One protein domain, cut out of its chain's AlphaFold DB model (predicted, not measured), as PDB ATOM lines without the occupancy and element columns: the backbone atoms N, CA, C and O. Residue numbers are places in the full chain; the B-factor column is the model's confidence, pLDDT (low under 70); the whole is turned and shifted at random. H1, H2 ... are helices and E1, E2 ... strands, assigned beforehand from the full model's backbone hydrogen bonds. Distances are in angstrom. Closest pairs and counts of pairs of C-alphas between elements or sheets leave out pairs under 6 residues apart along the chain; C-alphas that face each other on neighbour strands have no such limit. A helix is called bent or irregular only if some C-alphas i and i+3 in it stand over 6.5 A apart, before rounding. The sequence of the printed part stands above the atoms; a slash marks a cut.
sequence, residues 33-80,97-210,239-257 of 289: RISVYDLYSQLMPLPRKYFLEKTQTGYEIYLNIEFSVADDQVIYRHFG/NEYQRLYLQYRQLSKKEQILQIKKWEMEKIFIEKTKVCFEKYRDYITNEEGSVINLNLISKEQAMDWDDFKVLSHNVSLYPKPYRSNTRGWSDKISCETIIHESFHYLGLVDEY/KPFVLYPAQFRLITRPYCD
ATOM      1  N   ARG A  33      35.251  -2.050   7.627       91.25
ATOM      2  CA  ARG A  33      34.653  -0.832   8.151       91.25
ATOM      3  C   ARG A  33      35.139   0.366   7.355       91.25
ATOM      4  O   ARG A  33      36.336   0.485   7.103       91.25
ATOM      5  N   ILE A  34      34.225   1.264   7.003       90.38
ATOM      6  CA  ILE A  34      34.545   2.515   6.311       90.38
ATOM      7  C   ILE A  34      33.712   3.678   6.852       90.38
ATOM      8  O   ILE A  34      32.559   3.516   7.253       90.38
ATOM      9  N   SER A  35      34.290   4.880   6.822       89.00
ATOM     10  CA  SER A  35      33.540   6.125   6.991       89.00
ATOM     11  C   SER A  35      33.102   6.623   5.624       89.00
ATOM     12  O   SER A  35      33.938   6.860   4.752       89.00
ATOM     13  N   VAL A  36      31.794   6.775   5.439       88.81
ATOM     14  CA  VAL A  36      31.215   7.320   4.217       88.81
ATOM     15  C   VAL A  36      31.050   8.814   4.394       88.81
ATOM     16  O   VAL A  36      30.290   9.275   5.250       88.81
ATOM     17  N   TYR A  37      31.769   9.571   3.571       85.19
ATOM     18  CA  TYR A  37      31.761  11.023   3.610       85.19
ATOM     19  C   TYR A  37      31.752  11.636   2.213       85.19
ATOM     20  O   TYR A  37      32.788  11.699   1.554       85.19
ATOM     21  N   ASP A  38      30.596  12.158   1.801       78.69
ATOM     22  CA  ASP A  38      30.462  12.907   0.548       78.69
ATOM     23  C   ASP A  38      30.077  14.353   0.817       78.69
ATOM     24  O   ASP A  38      28.913  14.700   1.013       78.69
ATOM     25  N   LEU A  39      31.086  15.221   0.810       56.69
ATOM     26  CA  LEU A  39      30.894  16.670   0.899       56.69
ATOM     27  C   LEU A  39      30.399  17.303  -0.399       56.69
ATOM     28  O   LEU A  39      29.862  18.408  -0.366       56.69
ATOM     29  N   TYR A  40      30.652  16.647  -1.533       49.12
ATOM     30  CA  TYR A  40      30.723  17.308  -2.836       49.12
ATOM     31  C   TYR A  40      29.946  16.620  -3.947       49.12
ATOM     32  O   TYR A  40      30.207  16.876  -5.123       49.12
ATOM     33  N   SER A  41      28.930  15.820  -3.636       52.50
ATOM     34  CA  SER A  41      27.973  15.516  -4.688       52.50
ATOM     35  C   SER A  41      27.143  16.780  -4.931       52.50
ATOM     36  O   SER A  41      26.103  16.978  -4.313       52.50
ATOM     37  N   GLN A  42      27.543  17.607  -5.905       54.91
ATOM     38  CA  GLN A  42      26.630  18.551  -6.583       54.91
ATOM     39  C   GLN A  42      25.336  17.854  -7.062       54.91
ATOM     40  O   GLN A  42      24.371  18.502  -7.448       54.91
ATOM     41  N   LEU A  43      25.360  16.521  -7.059       56.28
ATOM     42  CA  LEU A  43      24.343  15.595  -7.500       56.28
ATOM     43  C   LEU A  43      23.371  15.157  -6.390       56.28
ATOM     44  O   LEU A  43      22.313  14.651  -6.740       56.28
ATOM     45  N   MET A  44      23.690  15.355  -5.097       63.62
ATOM     46  CA  MET A  44      22.815  14.947  -3.985       63.62
ATOM     47  C   MET A  44      22.527  16.118  -3.034       63.62
ATOM     48  O   MET A  44      23.407  16.926  -2.746       63.62
ATOM     49  N   PRO A  45      21.295  16.215  -2.514       63.19
ATOM     50  CA  PRO A  45      20.836  17.336  -1.686       63.19
ATOM     51  C   PRO A  45      21.468  17.379  -0.290       63.19
ATOM     52  O   PRO A  45      21.487  18.435   0.349       63.19
ATOM     53  N   LEU A  46      21.927  16.230   0.212       72.56
ATOM     54  CA  LEU A  46      22.407  16.055   1.571       72.56
ATOM     55  C   LEU A  46      23.724  15.277   1.556       72.56
ATOM     56  O   LEU A  46      23.825  14.264   0.864       72.56
ATOM     57  N   PRO A  47      24.733  15.741   2.310       79.75
ATOM     58  CA  PRO A  47      25.990  15.025   2.422       79.75
ATOM     59  C   PRO A  47      25.769  13.690   3.137       79.75
ATOM     60  O   PRO A  47      25.203  13.661   4.233       79.75
ATOM     61  N   ARG A  48      26.269  12.603   2.544       85.50
ATOM     62  CA  ARG A  48      26.329  11.293   3.202       85.50
ATOM     63  C   ARG A  48      27.377  11.354   4.299       85.50
ATOM     64  O   ARG A  48      28.520  11.719   4.019       85.50
ATOM     65  N   LYS A  49      26.973  11.059   5.535       87.94
ATOM     66  CA  LYS A  49      27.880  11.006   6.691       87.94
ATOM     67  C   LYS A  49      27.442   9.892   7.627       87.94
ATOM     68  O   LYS A  49      26.515  10.077   8.413       87.94
ATOM     69  N   TYR A  50      28.066   8.735   7.502       92.31
ATOM     70  CA  TYR A  50      27.778   7.582   8.347       92.31
ATOM     71  C   TYR A  50      28.966   6.632   8.357       92.31
ATOM     72  O   TYR A  50      29.850   6.707   7.504       92.31
ATOM     73  N   PHE A  51      28.973   5.731   9.325       92.31
ATOM     74  CA  PHE A  51      29.882   4.598   9.325       92.31
ATOM     75  C   PHE A  51      29.177   3.369   8.782       92.31
ATOM     76  O   PHE A  51      28.011   3.151   9.112       92.31
ATOM     77  N   LEU A  52      29.887   2.580   7.990       94.69
ATOM     78  CA  LEU A  52      29.396   1.336   7.423       94.69
ATOM     79  C   LEU A  52      30.343   0.202   7.796       94.69
ATOM     80  O   LEU A  52      31.546   0.287   7.556       94.69
ATOM     81  N   GLU A  53      29.782  -0.869   8.336       95.00
ATOM     82  CA  GLU A  53      30.478  -2.117   8.620       95.00
ATOM     83  C   GLU A  53      29.763  -3.261   7.908       95.00
ATOM     84  O   GLU A  53      28.551  -3.423   8.055       95.00
ATOM     85  N   LYS A  54      30.496  -4.077   7.148       97.12
ATOM     86  CA  LYS A  54      29.941  -5.314   6.591       97.12
ATOM     87  C   LYS A  54      29.976  -6.398   7.664       97.12
ATOM     88  O   LYS A  54      31.020  -6.668   8.248       97.12
ATOM     89  N   THR A  55      28.857  -7.075   7.890       97.12
ATOM     90  CA  THR A  55      28.774  -8.253   8.767       97.12
ATOM     91  C   THR A  55      28.590  -9.528   7.948       97.12
ATOM     92  O   THR A  55      28.463  -9.494   6.724       97.12
ATOM     93  N   GLN A  56      28.551 -10.679   8.622       96.38
ATOM     94  CA  GLN A  56      28.278 -11.961   7.964       96.38
ATOM     95  C   GLN A  56      26.879 -12.024   7.331       96.38
ATOM     96  O   GLN A  56      26.683 -12.761   6.370       96.38
ATOM     97  N   THR A  57      25.912 -11.274   7.864       95.50
ATOM     98  CA  THR A  57      24.495 -11.352   7.468       95.50
ATOM     99  C   THR A  57      23.977 -10.065   6.829       95.50
ATOM    100  O   THR A  57      22.786  -9.959   6.543       95.50
ATOM    101  N   GLY A  58      24.823  -9.052   6.644       96.88
ATOM    102  CA  GLY A  58      24.366  -7.747   6.186       96.88
ATOM    103  C   GLY A  58      25.347  -6.625   6.485       96.88
ATOM    104  O   GLY A  58      26.546  -6.772   6.265       96.88
ATOM    105  N   TYR A  59      24.818  -5.499   6.956       97.81
ATOM    106  CA  TYR A  59      25.543  -4.259   7.187       97.81
ATOM    107  C   TYR A  59      25.072  -3.594   8.482       97.81
ATOM    108  O   TYR A  59      23.872  -3.517   8.741       97.81
ATOM    109  N   GLU A  60      26.008  -3.075   9.269       97.75
ATOM    110  CA  GLU A  60      25.727  -2.165  10.380       97.75
ATOM    111  C   GLU A  60      26.044  -0.742   9.927       97.75
ATOM    112  O   GLU A  60      27.139  -0.453   9.440       97.75
ATOM    113  N   ILE A  61      25.077   0.152  10.088       96.94
ATOM    114  CA  ILE A  61      25.218   1.571   9.786       96.94
ATOM    115  C   ILE A  61      25.128   2.343  11.083       96.94
ATOM    116  O   ILE A  61      24.172   2.177  11.835       96.94
ATOM    117  N   TYR A  62      26.081   3.237  11.318       96.38
ATOM    118  CA  TYR A  62      26.098   4.060  12.519       96.38
ATOM    119  C   TYR A  62      25.952   5.527  12.139       96.38
ATOM    120  O   TYR A  62      26.771   6.101  11.413       96.38
ATOM    121  N   LEU A  63      24.870   6.120  12.630       95.88
ATOM    122  CA  LEU A  63      24.496   7.509  12.436       95.88
ATOM    123  C   LEU A  63      24.786   8.293  13.711       95.88
ATOM    124  O   LEU A  63      24.365   7.905  14.798       95.88
ATOM    125  N   ASN A  64      25.459   9.428  13.563       95.00
ATOM    126  CA  ASN A  64      25.593  10.422  14.619       95.00
ATOM    127  C   ASN A  64      24.525  11.502  14.387       95.00
ATOM    128  O   ASN A  64      24.677  12.324  13.482       95.00
ATOM    129  N   ILE A  65      23.424  11.469  15.142       94.81
ATOM    130  CA  ILE A  65      22.349  12.472  15.056       94.81
ATOM    131  C   ILE A  65      22.325  13.272  16.357       94.81
ATOM    132  O   ILE A  65      22.044  12.734  17.427       94.81
ATOM    133  N   GLU A  66      22.594  14.569  16.248       94.88
ATOM    134  CA  GLU A  66      22.523  15.526  17.346       94.88
ATOM    135  C   GLU A  66      21.155  16.214  17.329       94.88
ATOM    136  O   GLU A  66      20.780  16.902  16.376       94.88
ATOM    137  N   PHE A  67      20.393  16.022  18.400       94.88
ATOM    138  CA  PHE A  67      19.098  16.662  18.573       94.88
ATOM    139  C   PHE A  67      19.260  17.995  19.296       94.88
ATOM    140  O   PHE A  67      20.012  18.093  20.261       94.88
ATOM    141  N   SER A  68      18.519  19.010  18.859       94.12
ATOM    142  CA  SER A  68      18.420  20.283  19.577       94.12
ATOM    143  C   SER A  68      16.997  20.817  19.522       94.12
ATOM    144  O   SER A  68      16.332  20.752  18.493       94.12
ATOM    145  N   VAL A  69      16.480  21.348  20.626       91.12
ATOM    146  CA  VAL A  69      15.137  21.953  20.624       91.12
ATOM    147  C   VAL A  69      15.183  23.339  19.984       91.12
ATOM    148  O   VAL A  69      15.930  24.201  20.444       91.12
ATOM    149  N   ALA A  70      14.345  23.576  18.969       89.19
ATOM    150  CA  ALA A  70      14.304  24.851  18.255       89.19
ATOM    151  C   ALA A  70      13.971  26.030  19.198       89.19
ATOM    152  O   ALA A  70      12.949  26.017  19.894       89.19
ATOM    153  N   ASP A  71      14.828  27.059  19.200       77.69
ATOM    154  CA  ASP A  71      14.810  28.163  20.175       77.69
ATOM    155  C   ASP A  71      13.536  29.017  20.144       77.69
ATOM    156  O   ASP A  71      13.059  29.475  21.184       77.69
ATOM    157  N   ASP A  72      12.928  29.172  18.972       62.38
ATOM    158  CA  ASP A  72      11.882  30.176  18.767       62.38
ATOM    159  C   ASP A  72      10.519  29.787  19.364       62.38
ATOM    160  O   ASP A  72       9.567  30.569  19.300       62.38
ATOM    161  N   GLN A  73      10.356  28.563  19.889       52.88
ATOM    162  CA  GLN A  73       9.016  28.006  20.107       52.88
ATOM    163  C   GLN A  73       8.824  27.115  21.336       52.88
ATOM    164  O   GLN A  73       7.894  26.300  21.327       52.88
ATOM    165  N   VAL A  74       9.584  27.290  22.424       50.78
ATOM    166  CA  VAL A  74       9.222  26.612  23.683       50.78
ATOM    167  C   VAL A  74       7.964  27.255  24.274       50.78
ATOM    168  O   VAL A  74       7.997  28.132  25.136       50.78
ATOM    169  N   ILE A  75       6.809  26.833  23.757       47.31
ATOM    170  CA  ILE A  75       5.508  27.194  24.294       47.31
ATOM    171  C   ILE A  75       5.312  26.405  25.581       47.31
ATOM    172  O   ILE A  75       5.290  25.176  25.587       47.31
ATOM    173  N   TYR A  76       5.112  27.148  26.665       46.44
ATOM    174  CA  TYR A  76       4.635  26.696  27.965       46.44
ATOM    175  C   TYR A  76       3.236  26.064  27.847       46.44
ATOM    176  O   TYR A  76       2.250  26.639  28.297       46.44
ATOM    177  N   ARG A  77       3.103  24.892  27.223       42.81
ATOM    178  CA  ARG A  77       1.888  24.079  27.334       42.81
ATOM    179  C   ARG A  77       2.113  23.022  28.410       42.81
ATOM    180  O   ARG A  77       2.923  22.125  28.243       42.81
ATOM    181  N   HIS A  78       1.438  23.251  29.536       43.47
ATOM    182  CA  HIS A  78       1.133  22.339  30.640       43.47
ATOM    183  C   HIS A  78       1.992  21.070  30.760       43.47
ATOM    184  O   HIS A  78       1.575  19.989  30.369       43.47
ATOM    185  N   PHE A  79       3.136  21.201  31.428       48.06
ATOM    186  CA  PHE A  79       3.662  20.108  32.244       48.06
ATOM    187  C   PHE A  79       3.303  20.452  33.688       48.06
ATOM    188  O   PHE A  79       3.979  21.271  34.313       48.06
ATOM    189  N   GLY A  80       2.156  19.946  34.142       44.22
ATOM    190  CA  GLY A  80       1.791  19.965  35.553       44.22
ATOM    191  C   GLY A  80       2.726  19.039  36.329       44.22
ATOM    192  O   GLY A  80       3.024  17.948  35.858       44.22
ATOM    193  N   ASN A  97      34.979  17.999  33.769       62.28
ATOM    194  CA  ASN A  97      35.275  19.390  33.398       62.28
ATOM    195  C   ASN A  97      34.168  20.020  32.539       62.28
ATOM    196  O   ASN A  97      33.786  21.170  32.764       62.28
ATOM    197  N   GLU A  98      33.622  19.280  31.569       64.56
ATOM    198  CA  GLU A  98      32.521  19.777  30.741       64.56
ATOM    199  C   GLU A  98      31.208  19.815  31.523       64.56
ATOM    200  O   GLU A  98      30.497  20.818  31.467       64.56
ATOM    201  N   TYR A  99      30.933  18.791  32.330       64.75
ATOM    202  CA  TYR A  99      29.777  18.765  33.219       64.75
ATOM    203  C   TYR A  99      29.837  19.885  34.260       64.75
ATOM    204  O   TYR A  99      28.859  20.605  34.433       64.75
ATOM    205  N   GLN A 100      30.985  20.103  34.910       72.06
ATOM    206  CA  GLN A 100      31.175  21.223  35.835       72.06
ATOM    207  C   GLN A 100      30.994  22.559  35.119       72.06
ATOM    208  O   GLN A 100      30.309  23.431  35.648       72.06
ATOM    209  N   ARG A 101      31.537  22.727  33.906       79.25
ATOM    210  CA  ARG A 101      31.334  23.946  33.109       79.25
ATOM    211  C   ARG A 101      29.853  24.175  32.799       79.25
ATOM    212  O   ARG A 101      29.356  25.270  33.055       79.25
ATOM    213  N   LEU A 102      29.150  23.164  32.285       75.56
ATOM    214  CA  LEU A 102      27.722  23.238  31.959       75.56
ATOM    215  C   LEU A 102      26.873  23.486  33.211       75.56
ATOM    216  O   LEU A 102      25.961  24.305  33.186       75.56
ATOM    217  N   TYR A 103      27.206  22.843  34.329       75.81
ATOM    218  CA  TYR A 103      26.535  23.033  35.611       75.81
ATOM    219  C   TYR A 103      26.747  24.444  36.176       75.81
ATOM    220  O   TYR A 103      25.801  25.074  36.655       75.81
ATOM    221  N   LEU A 104      27.973  24.969  36.102       80.38
ATOM    222  CA  LEU A 104      28.284  26.336  36.521       80.38
ATOM    223  C   LEU A 104      27.558  27.364  35.646       80.38
ATOM    224  O   LEU A 104      26.995  28.312  36.188       80.38
ATOM    225  N   GLN A 105      27.507  27.155  34.326       81.19
ATOM    226  CA  GLN A 105      26.714  27.982  33.409       81.19
ATOM    227  C   GLN A 105      25.221  27.913  33.745       81.19
ATOM    228  O   GLN A 105      24.569  28.942  33.896       81.19
ATOM    229  N   TYR A 106      24.690  26.709  33.952       80.62
ATOM    230  CA  TYR A 106      23.299  26.482  34.329       80.62
ATOM    231  C   TYR A 106      22.924  27.197  35.638       80.62
ATOM    232  O   TYR A 106      21.854  27.797  35.733       80.62
ATOM    233  N   ARG A 107      23.812  27.207  36.640       85.75
ATOM    234  CA  ARG A 107      23.584  27.915  37.912       85.75
ATOM    235  C   ARG A 107      23.496  29.433  37.778       85.75
ATOM    236  O   ARG A 107      22.903  30.063  38.650       85.75
ATOM    237  N   GLN A 108      24.083  30.009  36.733       90.12
ATOM    238  CA  GLN A 108      24.007  31.448  36.468       90.12
ATOM    239  C   GLN A 108      22.684  31.853  35.799       90.12
ATOM    240  O   GLN A 108      22.354  33.036  35.779       90.12
ATOM    241  N   LEU A 109      21.913  30.890  35.286       87.31
ATOM    242  CA  LEU A 109      20.614  31.134  34.665       87.31
ATOM    243  C   LEU A 109      19.536  31.451  35.706       87.31
ATOM    244  O   LEU A 109      19.550  30.942  36.832       87.31
ATOM    245  N   SER A 110      18.527  32.223  35.304       92.06
ATOM    246  CA  SER A 110      17.306  32.381  36.094       92.06
ATOM    247  C   SER A 110      16.584  31.037  36.256       92.06
ATOM    248  O   SER A 110      16.667  30.150  35.408       92.06
ATOM    249  N   LYS A 111      15.778  30.888  37.313       86.12
ATOM    250  CA  LYS A 111      14.985  29.663  37.548       86.12
ATOM    251  C   LYS A 111      14.115  29.271  36.339       86.12
ATOM    252  O   LYS A 111      13.903  28.091  36.080       86.12
ATOM    253  N   LYS A 112      13.609  30.259  35.595       87.12
ATOM    254  CA  LYS A 112      12.809  30.047  34.383       87.12
ATOM    255  C   LYS A 112      13.646  29.437  33.253       87.12
ATOM    256  O   LYS A 112      13.203  28.483  32.624       87.12
ATOM    257  N   GLU A 113      14.842  29.969  33.022       87.81
ATOM    258  CA  GLU A 113      15.792  29.465  32.022       87.81
ATOM    259  C   GLU A 113      16.328  28.081  32.396       87.81
ATOM    260  O   GLU A 113      16.446  27.214  31.540       87.81
ATOM    261  N   GLN A 114      16.554  27.831  33.685       82.38
ATOM    262  CA  GLN A 114      16.916  26.516  34.211       82.38
ATOM    263  C   GLN A 114      15.856  25.448  33.893       82.38
ATOM    264  O   GLN A 114      16.163  24.411  33.309       82.38
ATOM    265  N   ILE A 115      14.583  25.726  34.203       84.31
ATOM    266  CA  ILE A 115      13.463  24.825  33.875       84.31
ATOM    267  C   ILE A 115      13.371  24.593  32.363       84.31
ATOM    268  O   ILE A 115      13.086  23.482  31.919       84.31
ATOM    269  N   LEU A 116      13.592  25.642  31.569       86.00
ATOM    270  CA  LEU A 116      13.595  25.546  30.117       86.00
ATOM    271  C   LEU A 116      14.713  24.620  29.619       86.00
ATOM    272  O   LEU A 116      14.450  23.746  28.798       86.00
ATOM    273  N   GLN A 117      15.925  24.776  30.147       84.94
ATOM    274  CA  GLN A 117      17.078  23.964  29.776       84.94
ATOM    275  C   GLN A 117      16.875  22.482  30.123       84.94
ATOM    276  O   GLN A 117      17.136  21.630  29.278       84.94
ATOM    277  N   ILE A 118      16.336  22.169  31.310       84.12
ATOM    278  CA  ILE A 118      15.997  20.786  31.697       84.12
ATOM    279  C   ILE A 118      15.021  20.171  30.691       84.12
ATOM    280  O   ILE A 118      15.256  19.074  30.195       84.12
ATOM    281  N   LYS A 119      13.955  20.897  30.336       86.38
ATOM    282  CA  LYS A 119      12.958  20.410  29.372       86.38
ATOM    283  C   LYS A 119      13.552  20.153  27.990       86.38
ATOM    284  O   LYS A 119      13.114  19.225  27.312       86.38
ATOM    285  N   LYS A 120      14.523  20.969  27.564       89.19
ATOM    286  CA  LYS A 120      15.240  20.745  26.303       89.19
ATOM    287  C   LYS A 120      16.014  19.426  26.347       89.19
ATOM    288  O   LYS A 120      15.797  18.578  25.485       89.19
ATOM    289  N   TRP A 121      16.801  19.210  27.401       88.25
ATOM    290  CA  TRP A 121      17.563  17.972  27.591       88.25
ATOM    291  C   TRP A 121      16.679  16.724  27.707       88.25
ATOM    292  O   TRP A 121      16.994  15.682  27.133       88.25
ATOM    293  N   GLU A 122      15.553  16.811  28.417       89.19
ATOM    294  CA  GLU A 122      14.587  15.710  28.507       89.19
ATOM    295  C   GLU A 122      14.027  15.341  27.131       89.19
ATOM    296  O   GLU A 122      13.946  14.161  26.790       89.19
ATOM    297  N   MET A 123      13.677  16.344  26.323       89.94
ATOM    298  CA  MET A 123      13.155  16.129  24.977       89.94
ATOM    299  C   MET A 123      14.200  15.484  24.061       89.94
ATOM    300  O   MET A 123      13.881  14.515  23.376       89.94
ATOM    301  N   GLU A 124      15.444  15.964  24.085       92.12
ATOM    302  CA  GLU A 124      16.559  15.375  23.333       92.12
ATOM    303  C   GLU A 124      16.757  13.899  23.705       92.12
ATOM    304  O   GLU A 124      16.782  13.035  22.825       92.12
ATOM    305  N   LYS A 125      16.781  13.573  25.005       91.81
ATOM    306  CA  LYS A 125      16.908  12.189  25.488       91.81
ATOM    307  C   LYS A 125      15.748  11.299  25.034       91.81
ATOM    308  O   LYS A 125      15.978  10.175  24.590       91.81
ATOM    309  N   ILE A 126      14.510  11.791  25.121       92.88
ATOM    310  CA  ILE A 126      13.324  11.065  24.637       92.88
ATOM    311  C   ILE A 126      13.466  10.745  23.146       92.88
ATOM    312  O   ILE A 126      13.119   9.645  22.720       92.88
ATOM    313  N   PHE A 127      13.985  11.680  22.352       95.62
ATOM    314  CA  PHE A 127      14.155  11.500  20.914       95.62
ATOM    315  C   PHE A 127      15.296  10.558  20.536       95.62
ATOM    316  O   PHE A 127      15.131   9.781  19.594       95.62
ATOM    317  N   ILE A 128      16.394  10.549  21.292       95.75
ATOM    318  CA  ILE A 128      17.458   9.544  21.149       95.75
ATOM    319  C   ILE A 128      16.870   8.140  21.342       95.75
ATOM    320  O   ILE A 128      17.007   7.280  20.473       95.75
ATOM    321  N   GLU A 129      16.157   7.919  22.447       96.25
ATOM    322  CA  GLU A 129      15.592   6.603  22.764       96.25
ATOM    323  C   GLU A 129      14.478   6.205  21.792       96.25
ATOM    324  O   GLU A 129      14.443   5.073  21.313       96.25
ATOM    325  N   LYS A 130      13.611   7.148  21.410       97.25
ATOM    326  CA  LYS A 130      12.588   6.914  20.387       97.25
ATOM    327  C   LYS A 130      13.208   6.497  19.055       97.25
ATOM    328  O   LYS A 130      12.725   5.549  18.447       97.25
ATOM    329  N   THR A 131      14.272   7.170  18.616       97.81
ATOM    330  CA  THR A 131      14.982   6.833  17.370       97.81
ATOM    331  C   THR A 131      15.531   5.412  17.416       97.81
ATOM    332  O   THR A 131      15.249   4.635  16.508       97.81
ATOM    333  N   LYS A 132      16.218   5.036  18.504       97.62
ATOM    334  CA  LYS A 132      16.725   3.667  18.704       97.62
ATOM    335  C   LYS A 132      15.609   2.623  18.658       97.62
ATOM    336  O   LYS A 132      15.732   1.627  17.957       97.62
ATOM    337  N   VAL A 133      14.495   2.873  19.352       97.81
ATOM    338  CA  VAL A 133      13.323   1.980  19.335       97.81
ATOM    339  C   VAL A 133      12.751   1.840  17.923       97.81
ATOM    340  O   VAL A 133      12.373   0.742  17.523       97.81
ATOM    341  N   CYS A 134      12.684   2.927  17.153       97.75
ATOM    342  CA  CYS A 134      12.209   2.876  15.773       97.75
ATOM    343  C   CYS A 134      13.166   2.101  14.853       97.75
ATOM    344  O   CYS A 134      12.684   1.358  14.000       97.75
ATOM    345  N   PHE A 135      14.483   2.250  15.031       97.62
ATOM    346  CA  PHE A 135      15.491   1.486  14.288       97.62
ATOM    347  C   PHE A 135      15.360  -0.011  14.568       97.62
ATOM    348  O   PHE A 135      15.217  -0.789  13.629       97.62
ATOM    349  N   GLU A 136      15.274  -0.400  15.842       96.56
ATOM    350  CA  GLU A 136      15.091  -1.803  16.225       96.56
ATOM    351  C   GLU A 136      13.764  -2.371  15.700       96.56
ATOM    352  O   GLU A 136      13.724  -3.468  15.149       96.56
ATOM    353  N   LYS A 137      12.669  -1.599  15.788       95.38
ATOM    354  CA  LYS A 137      11.345  -2.018  15.298       95.38
ATOM    355  C   LYS A 137      11.360  -2.417  13.818       95.38
ATOM    356  O   LYS A 137      10.616  -3.319  13.433       95.38
ATOM    357  N   TYR A 138      12.137  -1.713  12.994       95.12
ATOM    358  CA  TYR A 138      12.163  -1.904  11.542       95.12
ATOM    359  C   TYR A 138      13.382  -2.666  11.027       95.12
ATOM    360  O   TYR A 138      13.504  -2.852   9.821       95.12
ATOM    361  N   ARG A 139      14.229  -3.168  11.926       94.25
ATOM    362  CA  ARG A 139      15.451  -3.909  11.608       94.25
ATOM    363  C   ARG A 139      15.243  -5.000  10.551       94.25
ATOM    364  O   ARG A 139      15.892  -4.989   9.513       94.25
ATOM    365  N   ASP A 140      14.261  -5.872  10.765       91.12
ATOM    366  CA  ASP A 140      13.997  -7.026   9.892       91.12
ATOM    367  C   ASP A 140      13.344  -6.665   8.542       91.12
ATOM    368  O   ASP A 140      13.114  -7.541   7.712       91.12
ATOM    369  N   TYR A 141      12.992  -5.394   8.327       90.50
ATOM    370  CA  TYR A 141      12.308  -4.922   7.115       90.50
ATOM    371  C   TYR A 141      13.274  -4.310   6.102       90.50
ATOM    372  O   TYR A 141      12.948  -4.175   4.921       90.50
ATOM    373  N   ILE A 142      14.453  -3.905   6.569       93.94
ATOM    374  CA  ILE A 142      15.456  -3.223   5.763       93.94
ATOM    375  C   ILE A 142      16.416  -4.278   5.212       93.94
ATOM    376  O   ILE A 142      17.573  -4.382   5.613       93.94
ATOM    377  N   THR A 143      15.897  -5.099   4.310       93.38
ATOM    378  CA  THR A 143      16.623  -6.199   3.674       93.38
ATOM    379  C   THR A 143      16.743  -5.971   2.170       93.38
ATOM    380  O   THR A 143      16.038  -5.131   1.613       93.38
ATOM    381  N   ASN A 144      17.654  -6.678   1.503       92.12
ATOM    382  CA  ASN A 144      17.636  -6.820   0.045       92.12
ATOM    383  C   ASN A 144      16.975  -8.151  -0.367       92.12
ATOM    384  O   ASN A 144      16.587  -8.964   0.471       92.12
ATOM    385  N   GLU A 145      16.887  -8.394  -1.676       89.88
ATOM    386  CA  GLU A 145      16.333  -9.630  -2.255       89.88
ATOM    387  C   GLU A 145      17.093 -10.904  -1.849       89.88
ATOM    388  O   GLU A 145      16.518 -11.990  -1.821       89.88
ATOM    389  N   GLU A 146      18.370 -10.772  -1.490       92.44
ATOM    390  CA  GLU A 146      19.243 -11.870  -1.061       92.44
ATOM    391  C   GLU A 146      19.147 -12.140   0.452       92.44
ATOM    392  O   GLU A 146      19.770 -13.071   0.961       92.44
ATOM    393  N   GLY A 147      18.379 -11.326   1.188       93.25
ATOM    394  CA  GLY A 147      18.219 -11.420   2.638       93.25
ATOM    395  C   GLY A 147      19.306 -10.716   3.458       93.25
ATOM    396  O   GLY A 147      19.294 -10.823   4.683       93.25
ATOM    397  N   SER A 148      20.222  -9.975   2.825       95.31
ATOM    398  CA  SER A 148      21.171  -9.111   3.537       95.31
ATOM    399  C   SER A 148      20.426  -7.981   4.239       95.31
ATOM    400  O   SER A 148      19.647  -7.267   3.609       95.31
ATOM    401  N   VAL A 149      20.693  -7.792   5.530       95.88
ATOM    402  CA  VAL A 149      20.012  -6.798   6.376       95.88
ATOM    403  C   VAL A 149      20.850  -5.523   6.505       95.88
ATOM    404  O   VAL A 149      22.071  -5.601   6.601       95.88
ATOM    405  N   ILE A 150      20.220  -4.352   6.560       97.44
ATOM    406  CA  ILE A 150      20.841  -3.111   7.037       97.44
ATOM    407  C   ILE A 150      20.303  -2.810   8.436       97.44
ATOM    408  O   ILE A 150      19.120  -2.529   8.622       97.44
ATOM    409  N   ASN A 151      21.199  -2.809   9.415       97.75
ATOM    410  CA  ASN A 151      20.905  -2.438  10.790       97.75
ATOM    411  C   ASN A 151      21.323  -0.983  11.013       97.75
ATOM    412  O   ASN A 151      22.487  -0.626  10.829       97.75
ATOM    413  N   LEU A 152      20.371  -0.128  11.387       97.94
ATOM    414  CA  LEU A 152      20.654   1.262  11.730       97.94
ATOM    415  C   LEU A 152      20.949   1.388  13.224       97.94
ATOM    416  O   LEU A 152      20.169   0.941  14.062       97.94
ATOM    417  N   ASN A 153      22.028   2.083  13.554       97.69
ATOM    418  CA  ASN A 153      22.470   2.342  14.913       97.69
ATOM    419  C   ASN A 153      22.629   3.848  15.121       97.69
ATOM    420  O   ASN A 153      23.176   4.553  14.274       97.69
ATOM    421  N   LEU A 154      22.166   4.344  16.266       96.62
ATOM    422  CA  LEU A 154      22.405   5.719  16.691       96.62
ATOM    423  C   LEU A 154      23.581   5.733  17.670       96.62
ATOM    424  O   LEU A 154      23.499   5.108  18.729       96.62
ATOM    425  N   ILE A 155      24.642   6.456  17.324       94.56
ATOM    426  CA  ILE A 155      25.819   6.656  18.177       94.56
ATOM    427  C   ILE A 155      25.827   8.069  18.754       94.56
ATOM    428  O   ILE A 155      25.364   9.016  18.115       94.56
ATOM    429  N   SER A 156      26.335   8.207  19.977       89.88
ATOM    430  CA  SER A 156      26.545   9.513  20.597       89.88
ATOM    431  C   SER A 156      27.738  10.235  19.968       89.88
ATOM    432  O   SER A 156      28.566   9.640  19.272       89.88
ATOM    433  N   LYS A 157      27.850  11.533  20.246       87.38
ATOM    434  CA  LYS A 157      28.989  12.339  19.806       87.38
ATOM    435  C   LYS A 157      30.309  11.819  20.373       87.38
ATOM    436  O   LYS A 157      31.303  11.808  19.661       87.38
ATOM    437  N   GLU A 158      30.300  11.376  21.625       87.56
ATOM    438  CA  GLU A 158      31.456  10.798  22.313       87.56
ATOM    439  C   GLU A 158      31.872   9.492  21.628       87.56
ATOM    440  O   GLU A 158      33.013   9.364  21.202       87.56
ATOM    441  N   GLN A 159      30.916   8.590  21.376       89.00
ATOM    442  CA  GLN A 159      31.177   7.348  20.640       89.00
ATOM    443  C   GLN A 159      31.729   7.610  19.231       89.00
ATOM    444  O   GLN A 159      32.624   6.905  18.781       89.00
ATOM    445  N   ALA A 160      31.221   8.636  18.541       86.75
ATOM    446  CA  ALA A 160      31.711   9.038  17.224       86.75
ATOM    447  C   ALA A 160      33.110   9.686  17.259       86.75
ATOM    448  O   ALA A 160      33.777   9.746  16.225       86.75
ATOM    449  N   MET A 161      33.534  10.219  18.411       83.44
ATOM    450  CA  MET A 161      34.863  10.802  18.618       83.44
ATOM    451  C   MET A 161      35.910   9.759  19.011       83.44
ATOM    452  O   MET A 161      37.060   9.924  18.621       83.44
ATOM    453  N   ASP A 162      35.512   8.699  19.716       85.06
ATOM    454  CA  ASP A 162      36.401   7.603  20.136       85.06
ATOM    455  C   ASP A 162      36.847   6.707  18.965       85.06
ATOM    456  O   ASP A 162      37.698   5.830  19.114       85.06
ATOM    457  N   TRP A 163      36.263   6.885  17.781       83.25
ATOM    458  CA  TRP A 163      36.652   6.162  16.576       83.25
ATOM    459  C   TRP A 163      37.774   6.931  15.876       83.25
ATOM    460  O   TRP A 163      37.530   7.671  14.923       83.25
ATOM    461  N   ASP A 164      38.997   6.759  16.390       66.62
ATOM    462  CA  ASP A 164      40.213   7.517  16.040       66.62
ATOM    463  C   ASP A 164      40.445   7.705  14.526       66.62
ATOM    464  O   ASP A 164      40.848   8.783  14.086       66.62
ATOM    465  N   ASP A 165      40.124   6.698  13.709       68.62
ATOM    466  CA  ASP A 165      40.331   6.733  12.253       68.62
ATOM    467  C   ASP A 165      39.109   7.241  11.460       68.62
ATOM    468  O   ASP A 165      39.194   7.511  10.258       68.62
ATOM    469  N   PHE A 166      37.948   7.392  12.109       64.19
ATOM    470  CA  PHE A 166      36.654   7.529  11.438       64.19
ATOM    471  C   PHE A 166      35.731   8.515  12.154       64.19
ATOM    472  O   PHE A 166      34.666   8.163  12.658       64.19
ATOM    473  N   LYS A 167      36.104   9.796  12.146       70.94
ATOM    474  CA  LYS A 167      35.261  10.857  12.705       70.94
ATOM    475  C   LYS A 167      33.957  11.010  11.908       70.94
ATOM    476  O   LYS A 167      33.932  11.664  10.862       70.94
ATOM    477  N   VAL A 168      32.861  10.461  12.428       73.12
ATOM    478  CA  VAL A 168      31.519  10.636  11.853       73.12
ATOM    479  C   VAL A 168      30.986  12.007  12.261       73.12
ATOM    480  O   VAL A 168      30.715  12.271  13.435       73.12
ATOM    481  N   LEU A 169      30.835  12.911  11.290       80.69
ATOM    482  CA  LEU A 169      30.207  14.201  11.569       80.69
ATOM    483  C   LEU A 169      28.732  14.006  11.918       80.69
ATOM    484  O   LEU A 169      28.041  13.201  11.295       80.69
ATOM    485  N   SER A 170      28.251  14.820  12.847       87.62
ATOM    486  CA  SER A 170      26.859  14.808  13.253       87.62
ATOM    487  C   SER A 170      25.915  15.395  12.207       87.62
ATOM    488  O   SER A 170      26.239  16.335  11.464       87.62
ATOM    489  N   HIS A 171      24.709  14.837  12.189       91.31
ATOM    490  CA  HIS A 171      23.527  15.415  11.568       91.31
ATOM    491  C   HIS A 171      22.721  16.138  12.636       91.31
ATOM    492  O   HIS A 171      22.334  15.537  13.631       91.31
ATOM    493  N   ASN A 172      22.460  17.426  12.434       93.44
ATOM    494  CA  ASN A 172      21.687  18.212  13.391       93.44
ATOM    495  C   ASN A 172      20.195  18.136  13.064       93.44
ATOM    496  O   ASN A 172      19.786  18.480  11.950       93.44
ATOM    497  N   VAL A 173      19.391  17.749  14.052       95.56
ATOM    498  CA  VAL A 173      17.930  17.697  13.967       95.56
ATOM    499  C   VAL A 173      17.317  18.643  14.984       95.56
ATOM    500  O   VAL A 173      17.454  18.468  16.195       95.56
ATOM    501  N   SER A 174      16.572  19.622  14.480       95.75
ATOM    502  CA  SER A 174      15.774  20.517  15.306       95.75
ATOM    503  C   SER A 174      14.478  19.836  15.751       95.75
ATOM    504  O   SER A 174      13.715  19.331  14.930       95.75
ATOM    505  N   LEU A 175      14.180  19.853  17.045       94.44
ATOM    506  CA  LEU A 175      12.944  19.320  17.610       94.44
ATOM    507  C   LEU A 175      11.904  20.431  17.757       94.44
ATOM    508  O   LEU A 175      12.154  21.465  18.384       94.44
ATOM    509  N   TYR A 176      10.720  20.200  17.192       91.75
ATOM    510  CA  TYR A 176       9.604  21.139  17.186       91.75
ATOM    511  C   TYR A 176       8.455  20.622  18.070       91.75
ATOM    512  O   TYR A 176       7.810  19.632  17.718       91.75
ATOM    513  N   PRO A 177       8.114  21.306  19.181       83.31
ATOM    514  CA  PRO A 177       7.077  20.876  20.133       83.31
ATOM    515  C   PRO A 177       5.634  21.157  19.660       83.31
ATOM    516  O   PRO A 177       4.725  21.388  20.459       83.31
ATOM    517  N   LYS A 178       5.420  21.254  18.349       83.31
ATOM    518  CA  LYS A 178       4.156  21.647  17.719       83.31
ATOM    519  C   LYS A 178       3.929  20.834  16.453       83.31
ATOM    520  O   LYS A 178       4.877  20.230  15.950       83.31
ATOM    521  N   PRO A 179       2.707  20.881  15.882       86.50
ATOM    522  CA  PRO A 179       2.469  20.381  14.537       86.50
ATOM    523  C   PRO A 179       3.471  21.003  13.560       86.50
ATOM    524  O   PRO A 179       3.416  22.195  13.261       86.50
ATOM    525  N   TYR A 180       4.408  20.181  13.112       90.44
ATOM    526  CA  TYR A 180       5.469  20.528  12.185       90.44
ATOM    527  C   TYR A 180       5.569  19.389  11.173       90.44
ATOM    528  O   TYR A 180       5.614  18.216  11.561       90.44
ATOM    529  N   ARG A 181       5.567  19.710   9.874       91.75
ATOM    530  CA  ARG A 181       5.832  18.703   8.840       91.75
ATOM    531  C   ARG A 181       7.300  18.317   8.967       91.75
ATOM    532  O   ARG A 181       8.171  19.106   8.608       91.75
ATOM    533  N   SER A 182       7.535  17.136   9.532       94.62
ATOM    534  CA  SER A 182       8.891  16.644   9.753       94.62
ATOM    535  C   SER A 182       9.626  16.508   8.420       94.62
ATOM    536  O   SER A 182       8.998  16.255   7.394       94.62
ATOM    537  N   ASN A 183      10.926  16.761   8.463       94.06
ATOM    538  CA  ASN A 183      11.874  16.641   7.366       94.06
ATOM    539  C   ASN A 183      13.256  16.322   7.952       94.06
ATOM    540  O   ASN A 183      13.434  16.255   9.171       94.06
ATOM    541  N   THR A 184      14.266  16.227   7.099       92.94
ATOM    542  CA  THR A 184      15.585  15.718   7.487       92.94
ATOM    543  C   THR A 184      16.349  16.625   8.454       92.94
ATOM    544  O   THR A 184      17.364  16.226   9.011       92.94
ATOM    545  N   ARG A 185      15.911  17.868   8.679       93.69
ATOM    546  CA  ARG A 185      16.541  18.799   9.636       93.69
ATOM    547  C   ARG A 185      15.630  19.170  10.797       93.69
ATOM    548  O   ARG A 185      16.043  19.926  11.671       93.69
ATOM    549  N   GLY A 186      14.390  18.693  10.796       95.12
ATOM    550  CA  GLY A 186      13.372  19.155  11.720       95.12
ATOM    551  C   GLY A 186      12.330  18.091  11.998       95.12
ATOM    552  O   GLY A 186      11.627  17.677  11.082       95.12
ATOM    553  N   TRP A 187      12.184  17.664  13.247       96.19
ATOM    554  CA  TRP A 187      11.218  16.637  13.633       96.19
ATOM    555  C   TRP A 187      10.166  17.204  14.580       96.19
ATOM    556  O   TRP A 187      10.469  17.927  15.527       96.19
ATOM    557  N   SER A 188       8.904  16.865  14.330       95.00
ATOM    558  CA  SER A 188       7.814  17.142  15.269       95.00
ATOM    559  C   SER A 188       7.920  16.225  16.485       95.00
ATOM    560  O   SER A 188       8.250  15.049  16.344       95.00
ATOM    561  N   ASP A 189       7.533  16.719  17.661       91.12
ATOM    562  CA  ASP A 189       7.301  15.929  18.883       91.12
ATOM    563  C   ASP A 189       6.468  14.648  18.647       91.12
ATOM    564  O   ASP A 189       6.688  13.612  19.279       91.12
ATOM    565  N   LYS A 190       5.556  14.690  17.669       94.00
ATOM    566  CA  LYS A 190       4.675  13.584  17.267       94.00
ATOM    567  C   LYS A 190       5.136  12.823  16.024       94.00
ATOM    568  O   LYS A 190       4.335  12.092  15.444       94.00
ATOM    569  N   ILE A 191       6.395  12.968  15.600       96.12
ATOM    570  CA  ILE A 191       6.944  12.221  14.459       96.12
ATOM    571  C   ILE A 191       6.715  10.709  14.636       96.12
ATOM    572  O   ILE A 191       6.831  10.177  15.743       96.12
ATOM    573  N   SER A 192       6.347  10.016  13.561       97.06
ATOM    574  CA  SER A 192       6.127   8.564  13.573       97.06
ATOM    575  C   SER A 192       7.440   7.798  13.380       97.06
ATOM    576  O   SER A 192       8.408   8.378  12.885       97.06
ATOM    577  N   CYS A 193       7.497   6.511  13.739       97.12
ATOM    578  CA  CYS A 193       8.707   5.722  13.478       97.12
ATOM    579  C   CYS A 193       8.966   5.560  11.978       97.12
ATOM    580  O   CYS A 193      10.113   5.584  11.557       97.12
ATOM    581  N   GLU A 194       7.914   5.450  11.169       96.94
ATOM    582  CA  GLU A 194       8.004   5.360   9.713       96.94
ATOM    583  C   GLU A 194       8.676   6.607   9.136       96.94
ATOM    584  O   GLU A 194       9.553   6.517   8.282       96.94
ATOM    585  N   THR A 195       8.299   7.782   9.650       97.00
ATOM    586  CA  THR A 195       8.945   9.044   9.283       97.00
ATOM    587  C   THR A 195      10.381   9.107   9.798       97.00
ATOM    588  O   THR A 195      11.245   9.490   9.032       97.00
ATOM    589  N   ILE A 196      10.673   8.691  11.040       97.69
ATOM    590  CA  ILE A 196      12.059   8.646  11.551       97.69
ATOM    591  C   ILE A 196      12.953   7.796  10.640       97.69
ATOM    592  O   ILE A 196      14.049   8.234  10.301       97.69
ATOM    593  N   ILE A 197      12.488   6.615  10.220       97.81
ATOM    594  CA  ILE A 197      13.228   5.759   9.289       97.81
ATOM    595  C   ILE A 197      13.443   6.491   7.965       97.81
ATOM    596  O   ILE A 197      14.589   6.699   7.587       97.81
ATOM    597  N   HIS A 198      12.378   6.956   7.312       97.44
ATOM    598  CA  HIS A 198      12.467   7.695   6.049       97.44
ATOM    599  C   HIS A 198      13.469   8.863   6.111       97.44
ATOM    600  O   HIS A 198      14.387   8.939   5.299       97.44
ATOM    601  N   GLU A 199      13.363   9.718   7.134       97.12
ATOM    602  CA  GLU A 199      14.283  10.846   7.312       97.12
ATOM    603  C   GLU A 199      15.722  10.404   7.598       97.12
ATOM    604  O   GLU A 199      16.665  11.077   7.191       97.12
ATOM    605  N   SER A 200      15.914   9.264   8.267       97.06
ATOM    606  CA  SER A 200      17.251   8.717   8.520       97.06
ATOM    607  C   SER A 200      17.912   8.214   7.238       97.06
ATOM    608  O   SER A 200      19.119   8.366   7.072       97.06
ATOM    609  N   PHE A 201      17.134   7.675   6.294       97.06
ATOM    610  CA  PHE A 201      17.644   7.226   4.997       97.06
ATOM    611  C   PHE A 201      18.113   8.372   4.097       97.06
ATOM    612  O   PHE A 201      19.024   8.183   3.286       97.06
ATOM    613  N   HIS A 202      17.603   9.588   4.298       95.75
ATOM    614  CA  HIS A 202      18.173  10.769   3.657       95.75
ATOM    615  C   HIS A 202      19.619  11.056   4.098       95.75
ATOM    616  O   HIS A 202      20.422  11.509   3.282       95.75
ATOM    617  N   TYR A 203      20.006  10.736   5.340       94.19
ATOM    618  CA  TYR A 203      21.410  10.839   5.780       94.19
ATOM    619  C   TYR A 203      22.334   9.817   5.113       94.19
ATOM    620  O   TYR A 203      23.551  10.017   5.065       94.19
ATOM    621  N   LEU A 204      21.753   8.739   4.585       94.44
ATOM    622  CA  LEU A 204      22.450   7.710   3.814       94.44
ATOM    623  C   LEU A 204      22.512   8.051   2.319       94.44
ATOM    624  O   LEU A 204      23.145   7.336   1.544       94.44
ATOM    625  N   GLY A 205      21.911   9.177   1.926       92.62
ATOM    626  CA  GLY A 205      21.916   9.690   0.565       92.62
ATOM    627  C   GLY A 205      20.700   9.294  -0.260       92.62
ATOM    628  O   GLY A 205      20.697   9.590  -1.443       92.62
ATOM    629  N   LEU A 206      19.664   8.662   0.296       95.31
ATOM    630  CA  LEU A 206      18.432   8.478  -0.476       95.31
ATOM    631  C   LEU A 206      17.685   9.813  -0.627       95.31
ATOM    632  O   LEU A 206      17.799  10.706   0.214       95.31
ATOM    633  N   VAL A 207      16.917   9.964  -1.702       94.75
ATOM    634  CA  VAL A 207      16.135  11.176  -2.003       94.75
ATOM    635  C   VAL A 207      14.641  10.888  -1.941       94.75
ATOM    636  O   VAL A 207      14.241   9.738  -2.008       94.75
ATOM    637  N   ASP A 208      13.816  11.926  -1.806       95.44
ATOM    638  CA  ASP A 208      12.360  11.792  -1.908       95.44
ATOM    639  C   ASP A 208      11.964  11.330  -3.316       95.44
ATOM    640  O   ASP A 208      12.333  11.968  -4.305       95.44
ATOM    641  N   GLU A 209      11.132  10.295  -3.394       95.25
ATOM    642  CA  GLU A 209      10.685   9.672  -4.649       95.25
ATOM    643  C   GLU A 209       9.153   9.736  -4.820       95.25
ATOM    644  O   GLU A 209       8.557   8.952  -5.557       95.25
ATOM    645  N   TYR A 210       8.486  10.661  -4.121       92.06
ATOM    646  CA  TYR A 210       7.049  10.920  -4.252       92.06
ATOM    647  C   TYR A 210       6.749  12.267  -4.904       92.06
ATOM    648  O   TYR A 210       7.541  13.215  -4.864       92.06
ATOM    649  N   LYS A 239       5.528  -6.395   1.102       80.31
ATOM    650  CA  LYS A 239       6.781  -6.817   0.472       80.31
ATOM    651  C   LYS A 239       7.808  -7.251   1.525       80.31
ATOM    652  O   LYS A 239       7.824  -6.671   2.611       80.31
ATOM    653  N   PRO A 240       8.671  -8.244   1.229       79.56
ATOM    654  CA  PRO A 240       9.700  -8.688   2.171       79.56
ATOM    655  C   PRO A 240      10.830  -7.672   2.402       79.56
ATOM    656  O   PRO A 240      11.561  -7.825   3.376       79.56
ATOM    657  N   PHE A 241      10.961  -6.652   1.548       86.94
ATOM    658  CA  PHE A 241      11.985  -5.612   1.643       86.94
ATOM    659  C   PHE A 241      11.429  -4.231   1.282       86.94
ATOM    660  O   PHE A 241      10.599  -4.107   0.381       86.94
ATOM    661  N   VAL A 242      11.913  -3.191   1.970       91.38
ATOM    662  CA  VAL A 242      11.453  -1.796   1.790       91.38
ATOM    663  C   VAL A 242      12.363  -0.934   0.916       91.38
ATOM    664  O   VAL A 242      11.977   0.177   0.548       91.38
ATOM    665  N   LEU A 243      13.565  -1.427   0.605       94.81
ATOM    666  CA  LEU A 243      14.540  -0.755  -0.251       94.81
ATOM    667  C   LEU A 243      14.665  -1.479  -1.582       94.81
ATOM    668  O   LEU A 243      14.872  -2.688  -1.624       94.81
ATOM    669  N   TYR A 244      14.608  -0.730  -2.669       95.38
ATOM    670  CA  TYR A 244      14.903  -1.253  -3.994       95.38
ATOM    671  C   TYR A 244      16.405  -1.542  -4.171       95.38
ATOM    672  O   TYR A 244      17.226  -0.928  -3.478       95.38
ATOM    673  N   PRO A 245      16.794  -2.439  -5.098       96.12
ATOM    674  CA  PRO A 245      18.192  -2.814  -5.311       96.12
ATOM    675  C   PRO A 245      19.149  -1.622  -5.452       96.12
ATOM    676  O   PRO A 245      20.174  -1.578  -4.769       96.12
ATOM    677  N   ALA A 246      18.800  -0.609  -6.248       96.00
ATOM    678  CA  ALA A 246      19.632   0.579  -6.427       96.00
ATOM    679  C   ALA A 246      19.767   1.435  -5.149       96.00
ATOM    680  O   ALA A 246      20.841   1.970  -4.856       96.00
ATOM    681  N   GLN A 247      18.706   1.531  -4.342       96.38
ATOM    682  CA  GLN A 247      18.742   2.224  -3.048       96.38
ATOM    683  C   GLN A 247      19.651   1.481  -2.063       96.38
ATOM    684  O   GLN A 247      20.496   2.091  -1.409       96.38
ATOM    685  N   PHE A 248      19.515   0.155  -1.991       96.75
ATOM    686  CA  PHE A 248      20.339  -0.689  -1.129       96.75
ATOM    687  C   PHE A 248      21.821  -0.610  -1.526       96.75
ATOM    688  O   PHE A 248      22.683  -0.414  -0.665       96.75
ATOM    689  N   ARG A 249      22.128  -0.691  -2.830       95.31
ATOM    690  CA  ARG A 249      23.499  -0.553  -3.351       95.31
ATOM    691  C   ARG A 249      24.094   0.821  -3.060       95.31
ATOM    692  O   ARG A 249      25.249   0.874  -2.649       95.31
ATOM    693  N   LEU A 250      23.329   1.915  -3.187       94.06
ATOM    694  CA  LEU A 250      23.844   3.267  -2.899       94.06
ATOM    695  C   LEU A 250      24.429   3.389  -1.487       94.06
ATOM    696  O   LEU A 250      25.372   4.150  -1.262       94.06
ATOM    697  N   ILE A 251      23.818   2.680  -0.543       95.19
ATOM    698  CA  ILE A 251      24.155   2.724   0.876       95.19
ATOM    699  C   ILE A 251      25.294   1.754   1.194       95.19
ATOM    700  O   ILE A 251      26.199   2.073   1.953       95.19
ATOM    701  N   THR A 252      25.247   0.553   0.627       95.50
ATOM    702  CA  THR A 252      26.144  -0.550   1.011       95.50
ATOM    703  C   THR A 252      27.419  -0.632   0.179       95.50
ATOM    704  O   THR A 252      28.383  -1.277   0.591       95.50
ATOM    705  N   ARG A 253      27.441   0.043  -0.972       92.94
ATOM    706  CA  ARG A 253      28.593   0.171  -1.869       92.94
ATOM    707  C   ARG A 253      28.878   1.653  -2.132       92.94
ATOM    708  O   ARG A 253      28.697   2.139  -3.252       92.94
ATOM    709  N   PRO A 254      29.268   2.422  -1.101       86.94
ATOM    710  CA  PRO A 254      29.665   3.809  -1.303       86.94
ATOM    711  C   PRO A 254      30.858   3.866  -2.267       86.94
ATOM    712  O   PRO A 254      31.655   2.935  -2.337       86.94
ATOM    713  N   TYR A 255      30.958   4.955  -3.030       85.31
ATOM    714  CA  TYR A 255      31.982   5.169  -4.068       85.31
ATOM    715  C   TYR A 255      31.862   4.274  -5.320       85.31
ATOM    716  O   TYR A 255      32.622   4.441  -6.271       85.31
ATOM    717  N   CYS A 256      30.852   3.402  -5.391       89.00
ATOM    718  CA  CYS A 256      30.486   2.640  -6.589       89.00
ATOM    719  C   CYS A 256      29.475   3.383  -7.478       89.00
ATOM    720  O   CYS A 256      28.482   2.810  -7.928       89.00
ATOM    721  N   ASP A 257      29.710   4.669  -7.746       85.88
ATOM    722  CA  ASP A 257      28.731   5.528  -8.427       85.88
ATOM    723  C   ASP A 257      28.352   5.017  -9.828       85.88
ATOM    724  O   ASP A 257      27.218   5.203 -10.262       85.88
TER     725      ASP A 257
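AT A GLANCE: This is residues 33 to 80, 97 to 210 and 239 to 257 of the 289 residues of an uncharacterized protein of Halobacteriovoraceae bacterium (UniProt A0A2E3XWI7). A strongly twisted sheet of six strands, with the long strand E3 in its middle, has the long helix H2 running along one face and the shorter H4 on the opposite face. H2 begins beyond the sheet, and there H1 folds back from it, its residues 97 to 104 sticking out; short H3 is over the same face as H2, and H5 only grazes the sheet. The printed part has 181 residues, with five named helices and six named strands; along the chain three strands come first, then H1 and H2, then E4, H3, E5 and E6, and last H4 and H5; the sheet is branched at E3, which has E2 as antiparallel neighbour and E4 and E5 as parallel ones, and the class is mixed, helices and strands. The whole is compact, with a radius of gyration of the C-alphas of 18.2 A, and only just elongated, spanning 57 by 37 by 32 A.

IN THESE COORDINATES: E1, residues 33 to 37, begins at C-alpha 33 (34.653, -0.832, 8.151). E2 is residues 49 to 54, and E3, residues 58 to 69, is 34.3 A long. H1 is residues 97 to 108, 16.8 A long. H2, residues 111 to 141, is 46.1 A long, begins at C-alpha 111 (14.985, 29.663, 37.548), and is irregular: C-alphas 137 and 140 are 7.8 A apart. Then come E4, residues 149 to 155, 18.8 A; H3, residues 157 to 161; E5, residues 171 to 176, 16.1 A; E6, residues 186 to 188; and H4, residues 193 to 203, 15.7 A. H5, residues 245 to 252, ends at C-alpha 252 (26.144, -0.550, 1.011).

HOW THE PARTS SIT: E1, E2 and E3 form a meander, each strand the antiparallel neighbour of the one before, with N 36 and O 50 at 2.8 A and N 53 and O 60 at 2.9 A. E3 is parallel to E4, N 61 and O 151 at 2.8 A, and to E5, N 68 and O 173 at 2.9 A. E5 is parallel to E6, N 187 and O 174 at 2.8 A. H2 is on the sheet at a height of 7.9 A, over E3 and along it at 20 degrees on the local plane; C-alphas 67 and 124 are their closest, 5.5 A. H3 is on the same face, only just over E3, with 3 of its C-alphas falling on it. H4, on the opposite face, touches residues 131 to 135 of H2, about perpendicular at 89 degrees; C-alphas 134 and 193 are closest, 5.1 A. H1 is close to H2 but not clearly touching, C-alphas 106 and 114 at 6.4 A. H5 grazes the sheet with residues 248 to 252. Every O i to N i+4 pair is within hydrogen-bond range in H1, H3 and H5, against 25 of 27 in H2 and 6 of 7 in H4.

THE WHOLE: The two farthest C-alphas, of Ser 110 and Glu 146, are 57.8 A apart. Residues 81 to 96 and 211 to 238 are not printed, with gaps of 33.6 A and 18.4 A between C-alphas. The link from E1 to E2 is long. The mean pLDDT of the printed part is 86.8; residues 39 to 45, 72 to 80, 97 to 99 and 164 to 166 are under 70.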